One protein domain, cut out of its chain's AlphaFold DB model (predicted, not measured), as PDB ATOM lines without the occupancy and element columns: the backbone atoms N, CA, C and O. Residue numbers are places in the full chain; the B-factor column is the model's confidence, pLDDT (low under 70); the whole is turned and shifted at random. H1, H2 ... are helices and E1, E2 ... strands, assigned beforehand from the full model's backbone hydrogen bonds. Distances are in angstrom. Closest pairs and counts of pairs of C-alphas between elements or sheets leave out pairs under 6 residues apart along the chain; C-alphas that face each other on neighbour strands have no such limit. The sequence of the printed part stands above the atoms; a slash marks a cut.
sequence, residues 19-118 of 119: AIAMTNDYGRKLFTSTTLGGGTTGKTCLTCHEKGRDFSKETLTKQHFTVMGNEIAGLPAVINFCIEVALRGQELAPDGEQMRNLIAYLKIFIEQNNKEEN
ATOM      1  N   ALA A  19     258.206 211.753 187.741       54.78
ATOM      2  CA  ALA A  19     258.861 212.405 188.879       54.78
ATOM      3  C   ALA A  19     258.028 212.382 190.180       54.78
ATOM      4  O   ALA A  19     258.588 212.282 191.267       54.78
ATOM      5  N   ILE A  20     256.694 212.432 190.085       53.75
ATOM      6  CA  ILE A  20     255.798 212.545 191.256       53.75
ATOM      7  C   ILE A  20     255.663 211.210 192.008       53.75
ATOM      8  O   ILE A  20     255.530 211.186 193.229       53.75
ATOM      9  N   ALA A  21     255.714 210.080 191.297       59.16
ATOM     10  CA  ALA A  21     255.602 208.763 191.924       59.16
ATOM     11  C   ALA A  21     256.848 208.401 192.755       59.16
ATOM     12  O   ALA A  21     256.728 207.741 193.786       59.16
ATOM     13  N   MET A  22     258.033 208.855 192.331       61.00
ATOM     14  CA  MET A  22     259.308 208.518 192.973       61.00
ATOM     15  C   MET A  22     259.529 209.274 194.292       61.00
ATOM     16  O   MET A  22     259.941 208.673 195.284       61.00
ATOM     17  N   THR A  23     259.205 210.571 194.333       63.88
ATOM     18  CA  THR A  23     259.319 211.401 195.549       63.88
ATOM     19  C   THR A  23     258.376 210.931 196.656       63.88
ATOM     20  O   THR A  23     258.744 210.918 197.830       63.88
ATOM     21  N   ASN A  24     257.184 210.455 196.284       75.25
ATOM     22  CA  ASN A  24     256.225 209.856 197.210       75.25
ATOM     23  C   ASN A  24     256.799 208.611 197.913       75.25
ATOM     24  O   ASN A  24     256.710 208.497 199.135       75.25
ATOM     25  N   ASP A  25     257.430 207.694 197.173       90.12
ATOM     26  CA  ASP A  25     258.001 206.482 197.776       90.12
ATOM     27  C   ASP A  25     259.158 206.804 198.732       90.12
ATOM     28  O   ASP A  25     259.231 206.235 199.823       90.12
ATOM     29  N   TYR A  26     260.027 207.753 198.373       95.31
ATOM     30  CA  TYR A  26     261.119 208.149 199.261       95.31
ATOM     31  C   TYR A  26     260.622 208.886 200.511       95.31
ATOM     32  O   TYR A  26     261.007 208.528 201.623       95.31
ATOM     33  N   GLY A  27     259.713 209.853 200.361       96.81
ATOM     34  CA  GLY A  27     259.104 210.547 201.497       96.81
ATOM     35  C   GLY A  27     258.371 209.593 202.443       96.81
ATOM     36  O   GLY A  27     258.543 209.691 203.658       96.81
ATOM     37  N   ARG A  28     257.654 208.598 201.902       96.88
ATOM     38  CA  ARG A  28     257.040 207.522 202.693       96.88
ATOM     39  C   ARG A  28     258.081 206.731 203.476       96.88
ATOM     40  O   ARG A  28     257.910 206.540 204.675       96.88
ATOM     41  N   LYS A  29     259.162 206.296 202.820       97.69
ATOM     42  CA  LYS A  29     260.257 205.557 203.471       97.69
ATOM     43  C   LYS A  29     260.860 206.347 204.628       97.69
ATOM     44  O   LYS A  29     261.112 205.764 205.676       97.69
ATOM     45  N   LEU A  30     261.062 207.656 204.460       98.19
ATOM     46  CA  LEU A  30     261.535 208.530 205.536       98.19
ATOM     47  C   LEU A  30     260.513 208.605 206.681       98.19
ATOM     48  O   LEU A  30     260.885 208.409 207.834       98.19
ATOM     49  N   PHE A  31     259.232 208.816 206.367       97.88
ATOM     50  CA  PHE A  31     258.149 208.947 207.351       97.88
ATOM     51  C   PHE A  31     257.945 207.680 208.202       97.88
ATOM     52  O   PHE A  31     257.548 207.746 209.368       97.88
ATOM     53  N   THR A  32     258.246 206.509 207.640       97.56
ATOM     54  CA  THR A  32     258.161 205.212 208.327       97.56
ATOM     55  C   THR A  32     259.521 204.666 208.769       97.56
ATOM     56  O   THR A  32     259.605 203.500 209.150       97.56
ATOM     57  N   SER A  33     260.594 205.456 208.696       98.19
ATOM     58  CA  SER A  33     261.933 205.009 209.084       98.19
ATOM     59  C   SER A  33     262.126 205.107 210.592       98.19
ATOM     60  O   SER A  33     261.911 206.160 211.189       98.19
ATOM     61  N   THR A  34     262.592 204.020 211.205       98.06
ATOM     62  CA  THR A  34     262.986 203.992 212.622       98.06
ATOM     63  C   THR A  34     264.361 204.609 212.872       98.06
ATOM     64  O   THR A  34     264.737 204.812 214.023       98.06
ATOM     65  N   THR A  35     265.107 204.910 211.805       98.19
ATOM     66  CA  THR A  35     266.488 205.412 211.855       98.19
ATOM     67  C   THR A  35     266.635 206.779 211.183       98.19
ATOM     68  O   THR A  35     267.745 207.173 210.817       98.19
ATOM     69  N   LEU A  36     265.536 207.508 210.954       98.31
ATOM     70  CA  LEU A  36     265.576 208.856 210.379       98.31
ATOM     71  C   LEU A  36     266.443 209.778 211.249       98.31
ATOM     72  O   LEU A  36     266.305 209.783 212.470       98.31
ATOM     73  N   GLY A  37     267.368 210.515 210.626       97.50
ATOM     74  CA  GLY A  37     268.341 211.343 211.349       97.50
ATOM     75  C   GLY A  37     269.275 210.543 212.270       97.50
ATOM     76  O   GLY A  37     269.855 211.110 213.185       97.50
ATOM     77  N   GLY A  38     269.393 209.221 212.106       98.06
ATOM     78  CA  GLY A  38     270.111 208.369 213.062       98.06
ATOM     79  C   GLY A  38     269.333 208.097 214.355       98.06
ATOM     80  O   GLY A  38     269.944 207.772 215.369       98.06
ATOM     81  N   GLY A  39     268.003 208.240 214.331       97.62
ATOM     82  CA  GLY A  39     267.133 207.987 215.478       97.62
ATOM     83  C   GLY A  39     267.325 206.602 216.108       97.62
ATOM     84  O   GLY A  39     267.656 205.623 215.438       97.62
ATOM     85  N   THR A  40     267.116 206.532 217.423       98.12
ATOM     86  CA  THR A  40     267.459 205.362 218.257       98.12
ATOM     87  C   THR A  40     266.288 204.819 219.071       98.12
ATOM     88  O   THR A  40     266.395 203.757 219.679       98.12
ATOM     89  N   THR A  41     265.141 205.505 219.081       98.12
ATOM     90  CA  THR A  41     263.992 205.112 219.916       98.12
ATOM     91  C   THR A  41     263.150 203.982 219.323       98.12
ATOM     92  O   THR A  41     262.242 203.487 219.992       98.12
ATOM     93  N   GLY A  42     263.397 203.602 218.065       97.69
ATOM     94  CA  GLY A  42     262.581 202.635 217.322       97.69
ATOM     95  C   GLY A  42     261.206 203.167 216.898       97.69
ATOM     96  O   GLY A  42     260.402 202.410 216.358       97.69
ATOM     97  N   LYS A  43     260.915 204.451 217.143       98.25
ATOM     98  CA  LYS A  43     259.671 205.110 216.724       98.25
ATOM     99  C   LYS A  43     259.773 205.608 215.285       98.25
ATOM    100  O   LYS A  43     260.862 205.787 214.751       98.25
ATOM    101  N   THR A  44     258.621 205.867 214.681       98.12
ATOM    102  CA  THR A  44     258.482 206.517 213.372       98.12
ATOM    103  C   THR A  44     257.475 207.659 213.480       98.12
ATOM    104  O   THR A  44     256.815 207.814 214.512       98.12
ATOM    105  N   CYS A  45     257.290 208.439 212.415       97.12
ATOM    106  CA  CYS A  45     256.243 209.461 212.391       97.12
ATOM    107  C   CYS A  45     254.848 208.835 212.596       97.12
ATOM    108  O   CYS A  45     254.024 209.383 213.328       97.12
ATOM    109  N   LEU A  46     254.608 207.638 212.039       96.06
ATOM    110  CA  LEU A  46     253.350 206.897 212.202       96.06
ATOM    111  C   LEU A  46     253.080 206.441 213.634       96.06
ATOM    112  O   LEU A  46     251.922 206.246 213.987       96.06
ATOM    113  N   THR A  47     254.112 206.279 214.468       96.44
ATOM    114  CA  THR A  47     253.908 205.921 215.877       96.44
ATOM    115  C   THR A  47     253.047 206.963 216.600       96.44
ATOM    116  O   THR A  47     252.273 206.602 217.481       96.44
ATOM    117  N   CYS A  48     253.165 208.241 216.220       95.25
ATOM    118  CA  CYS A  48     252.396 209.338 216.812       95.25
ATOM    119  C   CYS A  48     251.293 209.879 215.890       95.25
ATOM    120  O   CYS A  48     250.297 210.386 216.396       95.25
ATOM    121  N   HIS A  49     251.428 209.755 214.573       94.25
ATOM    122  CA  HIS A  49     250.470 210.283 213.596       94.25
ATOM    123  C   HIS A  49     249.758 209.159 212.841       94.25
ATOM    124  O   HIS A  49     249.690 209.146 211.609       94.25
ATOM    125  N   GLU A  50     249.259 208.172 213.584       93.31
ATOM    126  CA  GLU A  50     248.472 207.080 213.018       93.31
ATOM    127  C   GLU A  50     247.245 207.633 212.287       93.31
ATOM    128  O   GLU A  50     246.567 208.527 212.790       93.31
ATOM    129  N   LYS A  51     246.983 207.132 211.075       91.06
ATOM    130  CA  LYS A  51     245.834 207.540 210.248       91.06
ATOM    131  C   LYS A  51     245.649 209.062 210.109       91.06
ATOM    132  O   LYS A  51     244.534 209.562 210.074       91.06
ATOM    133  N   GLY A  52     246.745 209.821 210.068       91.19
ATOM    134  CA  GLY A  52     246.670 211.276 209.929       91.19
ATOM    135  C   GLY A  52     246.279 212.028 211.201       91.19
ATOM    136  O   GLY A  52     245.975 213.213 211.101       91.19
ATOM    137  N   ARG A  53     246.312 211.385 212.381       91.56
ATOM    138  CA  ARG A  53     246.008 212.037 213.663       91.56
ATOM    139  C   ARG A  53     246.767 213.361 213.812       91.56
ATOM    140  O   ARG A  53     247.974 213.431 213.564       91.56
ATOM    141  N   ASP A  54     246.030 214.379 214.247       87.38
ATOM    142  CA  ASP A  54     246.474 215.760 214.475       87.38
ATOM    143  C   ASP A  54     246.911 216.526 213.216       87.38
ATOM    144  O   ASP A  54     247.405 217.654 213.313       87.38
ATOM    145  N   PHE A  55     246.707 215.959 212.023       92.31
ATOM    146  CA  PHE A  55     246.923 216.670 210.773       92.31
ATOM    147  C   PHE A  55     245.618 217.123 210.131       92.31
ATOM    148  O   PHE A  55     244.616 216.416 210.103       92.31
ATOM    149  N   SER A  56     245.669 218.303 209.527       91.50
ATOM    150  CA  SER A  56     244.619 218.844 208.673       91.50
ATOM    151  C   SER A  56     245.247 219.426 207.408       91.50
ATOM    152  O   SER A  56     246.467 219.549 207.291       91.50
ATOM    153  N   LYS A  57     244.427 219.838 206.436       91.38
ATOM    154  CA  LYS A  57     244.945 220.553 205.254       91.38
ATOM    155  C   LYS A  57     245.696 221.836 205.633       91.38
ATOM    156  O   LYS A  57     246.632 222.216 204.934       91.38
ATOM    157  N   GLU A  58     245.326 222.465 206.747       92.94
ATOM    158  CA  GLU A  58     245.983 223.673 207.254       92.94
ATOM    159  C   GLU A  58     247.395 223.395 207.777       92.94
ATOM    160  O   GLU A  58     248.238 224.287 207.731       92.94
ATOM    161  N   THR A  59     247.709 222.162 208.198       93.69
ATOM    162  CA  THR A  59     249.065 221.772 208.627       93.69
ATOM    163  C   THR A  59     250.127 222.128 207.582       93.69
ATOM    164  O   THR A  59     251.246 222.482 207.940       93.69
ATOM    165  N   LEU A  60     249.784 222.080 206.290       94.69
ATOM    166  CA  LEU A  60     250.713 222.363 205.192       94.69
ATOM    167  C   LEU A  60     250.961 223.860 204.956       94.69
ATOM    168  O   LEU A  60     251.933 224.211 204.290       94.69
ATOM    169  N   THR A  61     250.081 224.734 205.446       94.19
ATOM    170  CA  THR A  61     250.133 226.188 205.199       94.19
ATOM    171  C   THR A  61     250.333 227.006 206.471       94.19
ATOM    172  O   THR A  61     250.619 228.204 206.396       94.19
ATOM    173  N   LYS A  62     250.199 226.380 207.644       94.75
ATOM    174  CA  LYS A  62     250.365 227.031 208.940       94.75
ATOM    175  C   LYS A  62     251.809 227.503 209.130       94.75
ATOM    176  O   LYS A  62     252.765 226.785 208.852       94.75
ATOM    177  N   GLN A  63     251.956 228.728 209.632       95.38
ATOM    178  CA  GLN A  63     253.267 229.346 209.855       95.38
ATOM    179  C   GLN A  63     253.818 229.104 211.264       95.38
ATOM    180  O   GLN A  63     255.026 229.138 211.450       95.38
ATOM    181  N   HIS A  64     252.953 228.845 212.246       96.38
ATOM    182  CA  HIS A  64     253.332 228.674 213.649       96.38
ATOM    183  C   HIS A  64     252.585 227.493 214.260       96.38
ATOM    184  O   HIS A  64     251.397 227.296 213.994       96.38
ATOM    185  N   PHE A  65     253.273 226.707 215.077       96.19
ATOM    186  CA  PHE A  65     252.745 225.496 215.682       96.19
ATOM    187  C   PHE A  65     253.061 225.483 217.169       96.19
ATOM    188  O   PHE A  65     254.200 225.704 217.559       96.19
ATOM    189  N   THR A  66     252.068 225.122 217.973       95.50
ATOM    190  CA  THR A  66     252.269 224.786 219.378       95.50
ATOM    191  C   THR A  66     252.446 223.275 219.476       95.50
ATOM    192  O   THR A  66     251.489 222.526 219.270       95.50
ATOM    193  N   VAL A  67     253.659 222.809 219.763       92.25
ATOM    194  CA  VAL A  67     253.987 221.378 219.859       92.25
ATOM    195  C   VAL A  67     254.598 221.102 221.223       92.25
ATOM    196  O   VAL A  67     255.614 221.686 221.593       92.25
ATOM    197  N   MET A  68     253.963 220.225 222.006       89.44
ATOM    198  CA  MET A  68     254.400 219.892 223.373       89.44
ATOM    199  C   MET A  68     254.629 221.135 224.261       89.44
ATOM    200  O   MET A  68     255.562 221.170 225.056       89.44
ATOM    201  N   GLY A  69     253.800 222.172 224.094       93.31
ATOM    202  CA  GLY A  69     253.909 223.439 224.827       93.31
ATOM    203  C   GLY A  69     254.962 224.421 224.298       93.31
ATOM    204  O   GLY A  69     255.143 225.471 224.903       93.31
ATOM    205  N   ASN A  70     255.636 224.110 223.186       93.75
ATOM    206  CA  ASN A  70     256.617 224.987 222.547       93.75
ATOM    207  C   ASN A  70     256.029 225.626 221.288       93.75
ATOM    208  O   ASN A  70     255.406 224.937 220.483       93.75
ATOM    209  N   GLU A  71     256.281 226.920 221.100       97.25
ATOM    210  CA  GLU A  71     255.971 227.631 219.859       97.25
ATOM    211  C   GLU A  71     257.099 227.429 218.846       97.25
ATOM    212  O   GLU A  71     258.256 227.758 219.111       97.25
ATOM    213  N   ILE A  72     256.762 226.882 217.681       97.50
ATOM    214  CA  ILE A  72     257.716 226.523 216.631       97.50
ATOM    215  C   ILE A  72     257.251 227.126 215.307       97.50
ATOM    216  O   ILE A  72     256.111 226.932 214.876       97.50
ATOM    217  N   ALA A  73     258.145 227.862 214.647       96.81
ATOM    218  CA  ALA A  73     257.858 228.536 213.389       96.81
ATOM    219  C   ALA A  73     258.189 227.640 212.187       96.81
ATOM    220  O   ALA A  73     259.339 227.275 211.955       96.81
ATOM    221  N   GLY A  74     257.169 227.347 211.384       96.94
ATOM    222  CA  GLY A  74     257.289 226.624 210.126       96.94
ATOM    223  C   GLY A  74     257.289 225.101 210.263       96.94
ATOM    224  O   GLY A  74     257.812 224.510 211.206       96.94
ATOM    225  N   LEU A  75     256.716 224.452 209.249       97.62
ATOM    226  CA  LEU A  75     256.609 222.998 209.180       97.62
ATOM    227  C   LEU A  75     257.975 222.271 209.203       97.62
ATOM    228  O   LEU A  75     258.074 221.277 209.922       97.62
ATOM    229  N   PRO A  76     259.041 222.736 208.512       98.06
ATOM    230  CA  PRO A  76     260.353 222.089 208.601       98.06
ATOM    231  C   PRO A  76     260.909 222.037 210.029       98.06
ATOM    232  O   PRO A  76     261.440 221.010 210.445       98.06
ATOM    233  N   ALA A  77     260.737 223.115 210.802       98.25
ATOM    234  CA  ALA A  77     261.208 223.176 212.182       98.25
ATOM    235  C   ALA A  77     260.418 222.226 213.091       98.25
ATOM    236  O   ALA A  77     261.005 221.561 213.937       98.25
ATOM    237  N   VAL A  78     259.105 222.089 212.877       97.94
ATOM    238  CA  VAL A  78     258.287 221.089 213.587       97.94
ATOM    239  C   VAL A  78     258.743 219.666 213.267       97.94
ATOM    240  O   VAL A  78     258.847 218.837 214.170       97.94
ATOM    241  N   ILE A  79     259.042 219.376 211.998       98.19
ATOM    242  CA  ILE A  79     259.548 218.059 211.593       98.19
ATOM    243  C   ILE A  79     260.884 217.771 212.292       98.19
ATOM    244  O   ILE A  79     261.018 216.708 212.900       98.19
ATOM    245  N   ASN A  80     261.834 218.710 212.270       98.69
ATOM    246  CA  ASN A  80     263.121 218.546 212.958       98.69
ATOM    247  C   ASN A  80     262.950 218.403 214.474       98.69
ATOM    248  O   ASN A  80     263.527 217.487 215.055       98.69
ATOM    249  N   PHE A  81     262.079 219.198 215.101       98.31
ATOM    250  CA  PHE A  81     261.760 219.065 216.524       98.31
ATOM    251  C   PHE A  81     261.279 217.649 216.869       98.31
ATOM    252  O   PHE A  81     261.744 217.044 217.834       98.31
ATOM    253  N   CYS A  82     260.390 217.069 216.059       97.62
ATOM    254  CA  CYS A  82     259.934 215.695 216.262       97.62
ATOM    255  C   CYS A  82     261.060 214.664 216.064       97.62
ATOM    256  O   CYS A  82     261.131 213.691 216.818       97.62
ATOM    257  N   ILE A  83     261.950 214.864 215.088       98.50
ATOM    258  CA  ILE A  83     263.112 213.987 214.874       98.50
ATOM    259  C   ILE A  83     264.033 214.013 216.101       98.50
ATOM    260  O   ILE A  83     264.399 212.959 216.629       98.50
ATOM    261  N   GLU A  84     264.354 215.192 216.615       98.44
ATOM    262  CA  GLU A  84     265.261 215.342 217.754       98.44
ATOM    263  C   GLU A  84     264.638 214.849 219.062       98.44
ATOM    264  O   GLU A  84     265.252 214.089 219.818       98.44
ATOM    265  N   VAL A  85     263.394 215.238 219.334       97.19
ATOM    266  CA  VAL A  85     262.753 214.977 220.628       97.19
ATOM    267  C   VAL A  85     262.171 213.567 220.696       97.19
ATOM    268  O   VAL A  85     262.406 212.854 221.677       97.19
ATOM    269  N   ALA A  86     261.426 213.138 219.672       96.62
ATOM    270  CA  ALA A  86     260.721 211.854 219.691       96.62
ATOM    271  C   ALA A  86     261.571 210.701 219.140       96.62
ATOM    272  O   ALA A  86     261.507 209.581 219.665       96.62
ATOM    273  N   LEU A  87     262.371 210.955 218.098       98.12
ATOM    274  CA  LEU A  87     263.209 209.919 217.481       98.12
ATOM    275  C   LEU A  87     264.626 209.869 218.066       98.12
ATOM    276  O   LEU A  87     265.301 208.850 217.909       98.12
ATOM    277  N   ARG A  88     265.057 210.923 218.779       98.31
ATOM    278  CA  ARG A  88     266.444 211.096 219.251       98.31
ATOM    279  C   ARG A  88     267.447 211.039 218.096       98.31
ATOM    280  O   ARG A  88     268.521 210.462 218.240       98.31
ATOM    281  N   GLY A  89     267.048 211.578 216.945       98.25
ATOM    282  CA  GLY A  89     267.898 211.747 215.771       98.25
ATOM    283  C   GLY A  89     268.494 213.151 215.692       98.25
ATOM    284  O   GLY A  89     268.223 214.008 216.528       98.25
ATOM    285  N   GLN A  90     269.299 213.373 214.661       98.44
ATOM    286  CA  GLN A  90     269.793 214.676 214.238       98.44
ATOM    287  C   GLN A  90     268.808 215.332 213.276       98.44
ATOM    288  O   GLN A  90     268.168 214.651 212.465       98.44
ATOM    289  N   GLU A  91     268.715 216.654 213.353       98.31
ATOM    290  CA  GLU A  91     267.919 217.438 212.421       98.31
ATOM    291  C   GLU A  91     268.349 217.249 210.958       98.31
ATOM    292  O   GLU A  91     269.504 216.963 210.633       98.31
ATOM    293  N   LEU A  92     267.388 217.423 210.054       98.62
ATOM    294  CA  LEU A  92     267.633 217.447 208.618       98.62
ATOM    295  C   LEU A  92     267.872 218.888 208.167       98.62
ATOM    296  O   LEU A  92     267.326 219.826 208.745       98.62
ATOM    297  N   ALA A  93     268.583 219.063 207.052       98.44
ATOM    298  CA  ALA A  93     268.649 220.359 206.383       98.44
ATOM    299  C   ALA A  93     267.218 220.860 206.057       98.44
ATOM    300  O   ALA A  93     266.502 220.163 205.323       98.44
ATOM    301  N   PRO A  94     266.782 222.034 206.566       97.19
ATOM    302  CA  PRO A  94     265.390 222.493 206.454       97.19
ATOM    303  C   PRO A  94     264.899 222.695 205.018       97.19
ATOM    304  O   PRO A  94     263.711 222.568 204.728       97.19
ATOM    305  N   ASP A  95     265.811 223.001 204.106       96.25
ATOM    306  CA  ASP A  95     265.563 223.149 202.678       96.25
ATOM    307  C   ASP A  95     266.095 221.961 201.867       96.25
ATOM    308  O   ASP A  95     266.000 221.975 200.644       96.25
ATOM    309  N   GLY A  96     266.622 220.921 202.519       97.44
ATOM    310  CA  GLY A  96     267.254 219.767 201.892       97.44
ATOM    311  C   GLY A  96     266.283 218.786 201.235       97.44
ATOM    312  O   GLY A  96     265.064 218.831 201.407       97.44
ATOM    313  N   GLU A  97     266.835 217.840 200.474       96.56
ATOM    314  CA  GLU A  97     266.044 216.857 199.727       96.56
ATOM    315  C   GLU A  97     265.143 216.003 200.628       96.56
ATOM    316  O   GLU A  97     263.971 215.807 200.307       96.56
ATOM    317  N   GLN A  98     265.657 215.524 201.762       97.44
ATOM    318  CA  GLN A  98     264.883 214.686 202.682       97.44
ATOM    319  C   GLN A  98     263.677 215.436 203.254       97.44
ATOM    320  O   GLN A  98     262.570 214.899 203.252       97.44
ATOM    321  N   MET A  99     263.867 216.695 203.660       98.31
ATOM    322  CA  MET A  99     262.788 217.539 204.172       98.31
ATOM    323  C   MET A  99     261.720 217.792 203.101       98.31
ATOM    324  O   MET A  99     260.528 217.600 203.349       98.31
ATOM    325  N   ARG A 100     262.130 218.134 201.872       97.50
ATOM    326  CA  ARG A 100     261.193 218.335 200.751       97.50
ATOM    327  C   ARG A 100     260.383 217.074 200.443       97.50
ATOM    328  O   ARG A 100     259.177 217.170 200.225       97.50
ATOM    329  N   ASN A 101     261.019 215.902 200.452       97.38
ATOM    330  CA  ASN A 101     260.330 214.630 200.223       97.38
ATOM    331  C   ASN A 101     259.375 214.269 201.371       97.38
ATOM    332  O   ASN A 101     258.263 213.813 201.105       97.38
ATOM    333  N   LEU A 102     259.755 214.520 202.628       97.62
ATOM    334  CA  LEU A 102     258.867 214.344 203.783       97.62
ATOM    335  C   LEU A 102     257.623 215.228 203.684       97.62
ATOM    336  O   LEU A 102     256.515 214.725 203.843       97.62
ATOM    337  N   ILE A 103     257.780 216.516 203.369       96.94
ATOM    338  CA  ILE A 103     256.648 217.446 203.224       96.94
ATOM    339  C   ILE A 103     255.754 217.042 202.041       96.94
ATOM    340  O   ILE A 103     254.527 217.050 202.159       96.94
ATOM    341  N   ALA A 104     256.351 216.644 200.913       96.38
ATOM    342  CA  ALA A 104     255.599 216.156 199.759       96.38
ATOM    343  C   ALA A 104     254.772 214.907 200.104       96.38
ATOM    344  O   ALA A 104     253.598 214.825 199.737       96.38
ATOM    345  N   TYR A 105     255.353 213.962 200.848       96.56
ATOM    346  CA  TYR A 105     254.626 212.785 201.315       96.56
ATOM    347  C   TYR A 105     253.555 213.132 202.353       96.56
ATOM    348  O   TYR A 105     252.439 212.629 202.252       96.56
ATOM    349  N   LEU A 106     253.845 214.029 203.300       95.75
ATOM    350  CA  LEU A 106     252.885 214.471 204.308       95.75
ATOM    351  C   LEU A 106     251.615 215.030 203.656       95.75
ATOM    352  O   LEU A 106     250.514 214.706 204.094       95.75
ATOM    353  N   LYS A 107     251.745 215.791 202.563       94.69
ATOM    354  CA  LYS A 107     250.589 216.262 201.789       94.69
ATOM    355  C   LYS A 107     249.709 215.110 201.296       94.69
ATOM    356  O   LYS A 107     248.496 215.146 201.485       94.69
ATOM    357  N   ILE A 108     250.313 214.085 200.699       93.44
ATOM    358  CA  ILE A 108     249.593 212.903 200.203       93.44
ATOM    359  C   ILE A 108     248.940 212.152 201.365       93.44
ATOM    360  O   ILE A 108     247.769 211.789 201.281       93.44
ATOM    361  N   PHE A 109     249.675 211.957 202.459       93.69
ATOM    362  CA  PHE A 109     249.189 211.273 203.653       93.69
ATOM    363  C   PHE A 109     247.964 211.981 204.248       93.69
ATOM    364  O   PHE A 109     246.950 211.340 204.523       93.69
ATOM    365  N   ILE A 110     248.007 213.309 204.368       93.50
ATOM    366  CA  ILE A 110     246.873 214.130 204.814       93.50
ATOM    367  C   ILE A 110     245.687 213.983 203.855       93.50
ATOM    368  O   ILE A 110     244.557 213.785 204.296       93.50
ATOM    369  N   GLU A 111     245.908 214.062 202.543       90.94
ATOM    370  CA  GLU A 111     244.836 213.929 201.549       90.94
ATOM    371  C   GLU A 111     244.173 212.546 201.552       90.94
ATOM    372  O   GLU A 111     242.969 212.455 201.316       90.94
ATOM    373  N   GLN A 112     244.934 211.480 201.805       89.50
ATOM    374  CA  GLN A 112     244.414 210.115 201.887       89.50
ATOM    375  C   GLN A 112     243.522 209.933 203.117       89.50
ATOM    376  O   GLN A 112     242.381 209.503 202.978       89.50
ATOM    377  N   ASN A 113     243.991 210.352 204.294       86.81
ATOM    378  CA  ASN A 113     243.252 210.150 205.542       86.81
ATOM    379  C   ASN A 113     242.042 211.096 205.687       86.81
ATOM    380  O   ASN A 113     241.043 210.712 206.277       86.81
ATOM    381  N   ASN A 114     242.055 212.285 205.069       75.31
ATOM    382  CA  ASN A 114     240.880 213.175 205.045       75.31
ATOM    383  C   ASN A 114     239.773 212.723 204.068       75.31
ATOM    384  O   ASN A 114     238.652 213.218 204.148       75.31
ATOM    385  N   LYS A 115     240.071 211.846 203.098       63.41
ATOM    386  CA  LYS A 115     239.047 211.282 202.194       63.41
ATOM    387  C   LYS A 115     238.280 210.136 202.846       63.41
ATOM    388  O   LYS A 115     237.124 209.924 202.509       63.41
ATOM    389  N   GLU A 116     238.918 209.416 203.761       56.62
ATOM    390  CA  GLU A 116     238.310 208.293 204.479       56.62
ATOM    391  C   GLU A 116     237.314 208.749 205.559       56.62
ATOM    392  O   GLU A 116     236.439 207.981 205.943       56.62
ATOM    393  N   GLU A 117     237.395 210.008 206.004       52.81
ATOM    394  CA  GLU A 117     236.508 210.584 207.024       52.81
ATOM    395  C   GLU A 117     235.186 211.152 206.457       52.81
ATOM    396  O   GLU A 117     234.319 211.571 207.219       52.81
ATOM    397  N   ASN A 118     234.997 211.147 205.127       43.09
ATOM    398  CA  ASN A 118     233.750 211.577 204.472       43.09
ATOM    399  C   ASN A 118     233.308 210.617 203.337       43.09
ATOM    400  O   ASN A 118     233.390 211.000 202.163       43.09
TER     401      ASN A 118
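Overview. This is residues 19 to 118 of the 119 residues of an uncharacterized protein of Deltaproteobacteria bacterium (UniProt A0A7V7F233). A small hairpin of two short strands, E1 and E2, sits at the edge of a helical body and packs on residues 75 to 82 of H4. The longest helix, H5, crosses H1 about perpendicularly, and the first part of H4 comes close to H5. The printed part has 100 residues with five named helices and two named strands, in the order H1 H2 H3 E1 E2 H4 H5; the sheet, E1 - E2, is antiparallel and the class is mostly helix. It is compact, with a radius of gyration of the C-alphas of 12.9 A, and spans 35 by 32 by 25 A.

Along the chain. E1 is residues 64 to 67 and E2 residues 70 to 73. H4, residues 75 to 87, is 16.8 A long. H5, residues 97 to 116, is 29.4 A long and ends at C-alpha 116 (238.310, 208.293, 204.479). H1, residues 19 to 31, is 18.8 A long and begins at C-alpha 19 (258.861, 212.405, 188.879). H2 is residues 45 to 48, H3 residues 57 to 60.

Arrangement. In the hairpin, N 65 and O 72 are within hydrogen-bond range at 2.9 A. The closest C-alphas of E1 and H4 are Phe 65 and Val 78, 7.4 A. H4 and H5 are close but not clearly touching, Pro 76 to Met 99, C-alphas 6.8 A apart. H1 and H5 touch, about perpendicular at 90 degrees, C-alphas of Gly 27 and Leu 102 4.4 A apart. H3 touches residues 103 to 111 of H5, closest C-alphas Lys 57 and Ile 110, 6.7 A. H2 and H4 are near each other. H1 and H4 are apart. Every O i to N i+4 pair is within range in H4, 7 of 9 in H1 and 14 of 16 in H5; H2 and H3 are too short for such a pair.

Size, cuts and confidence. The C-alphas of Ala 19 and Gly 69 are farthest apart, 37.9 A. The printed part has no cut. The link H1 to H2 is long. Residues 19 to 23 and 115 to 118 have pLDDT under 70.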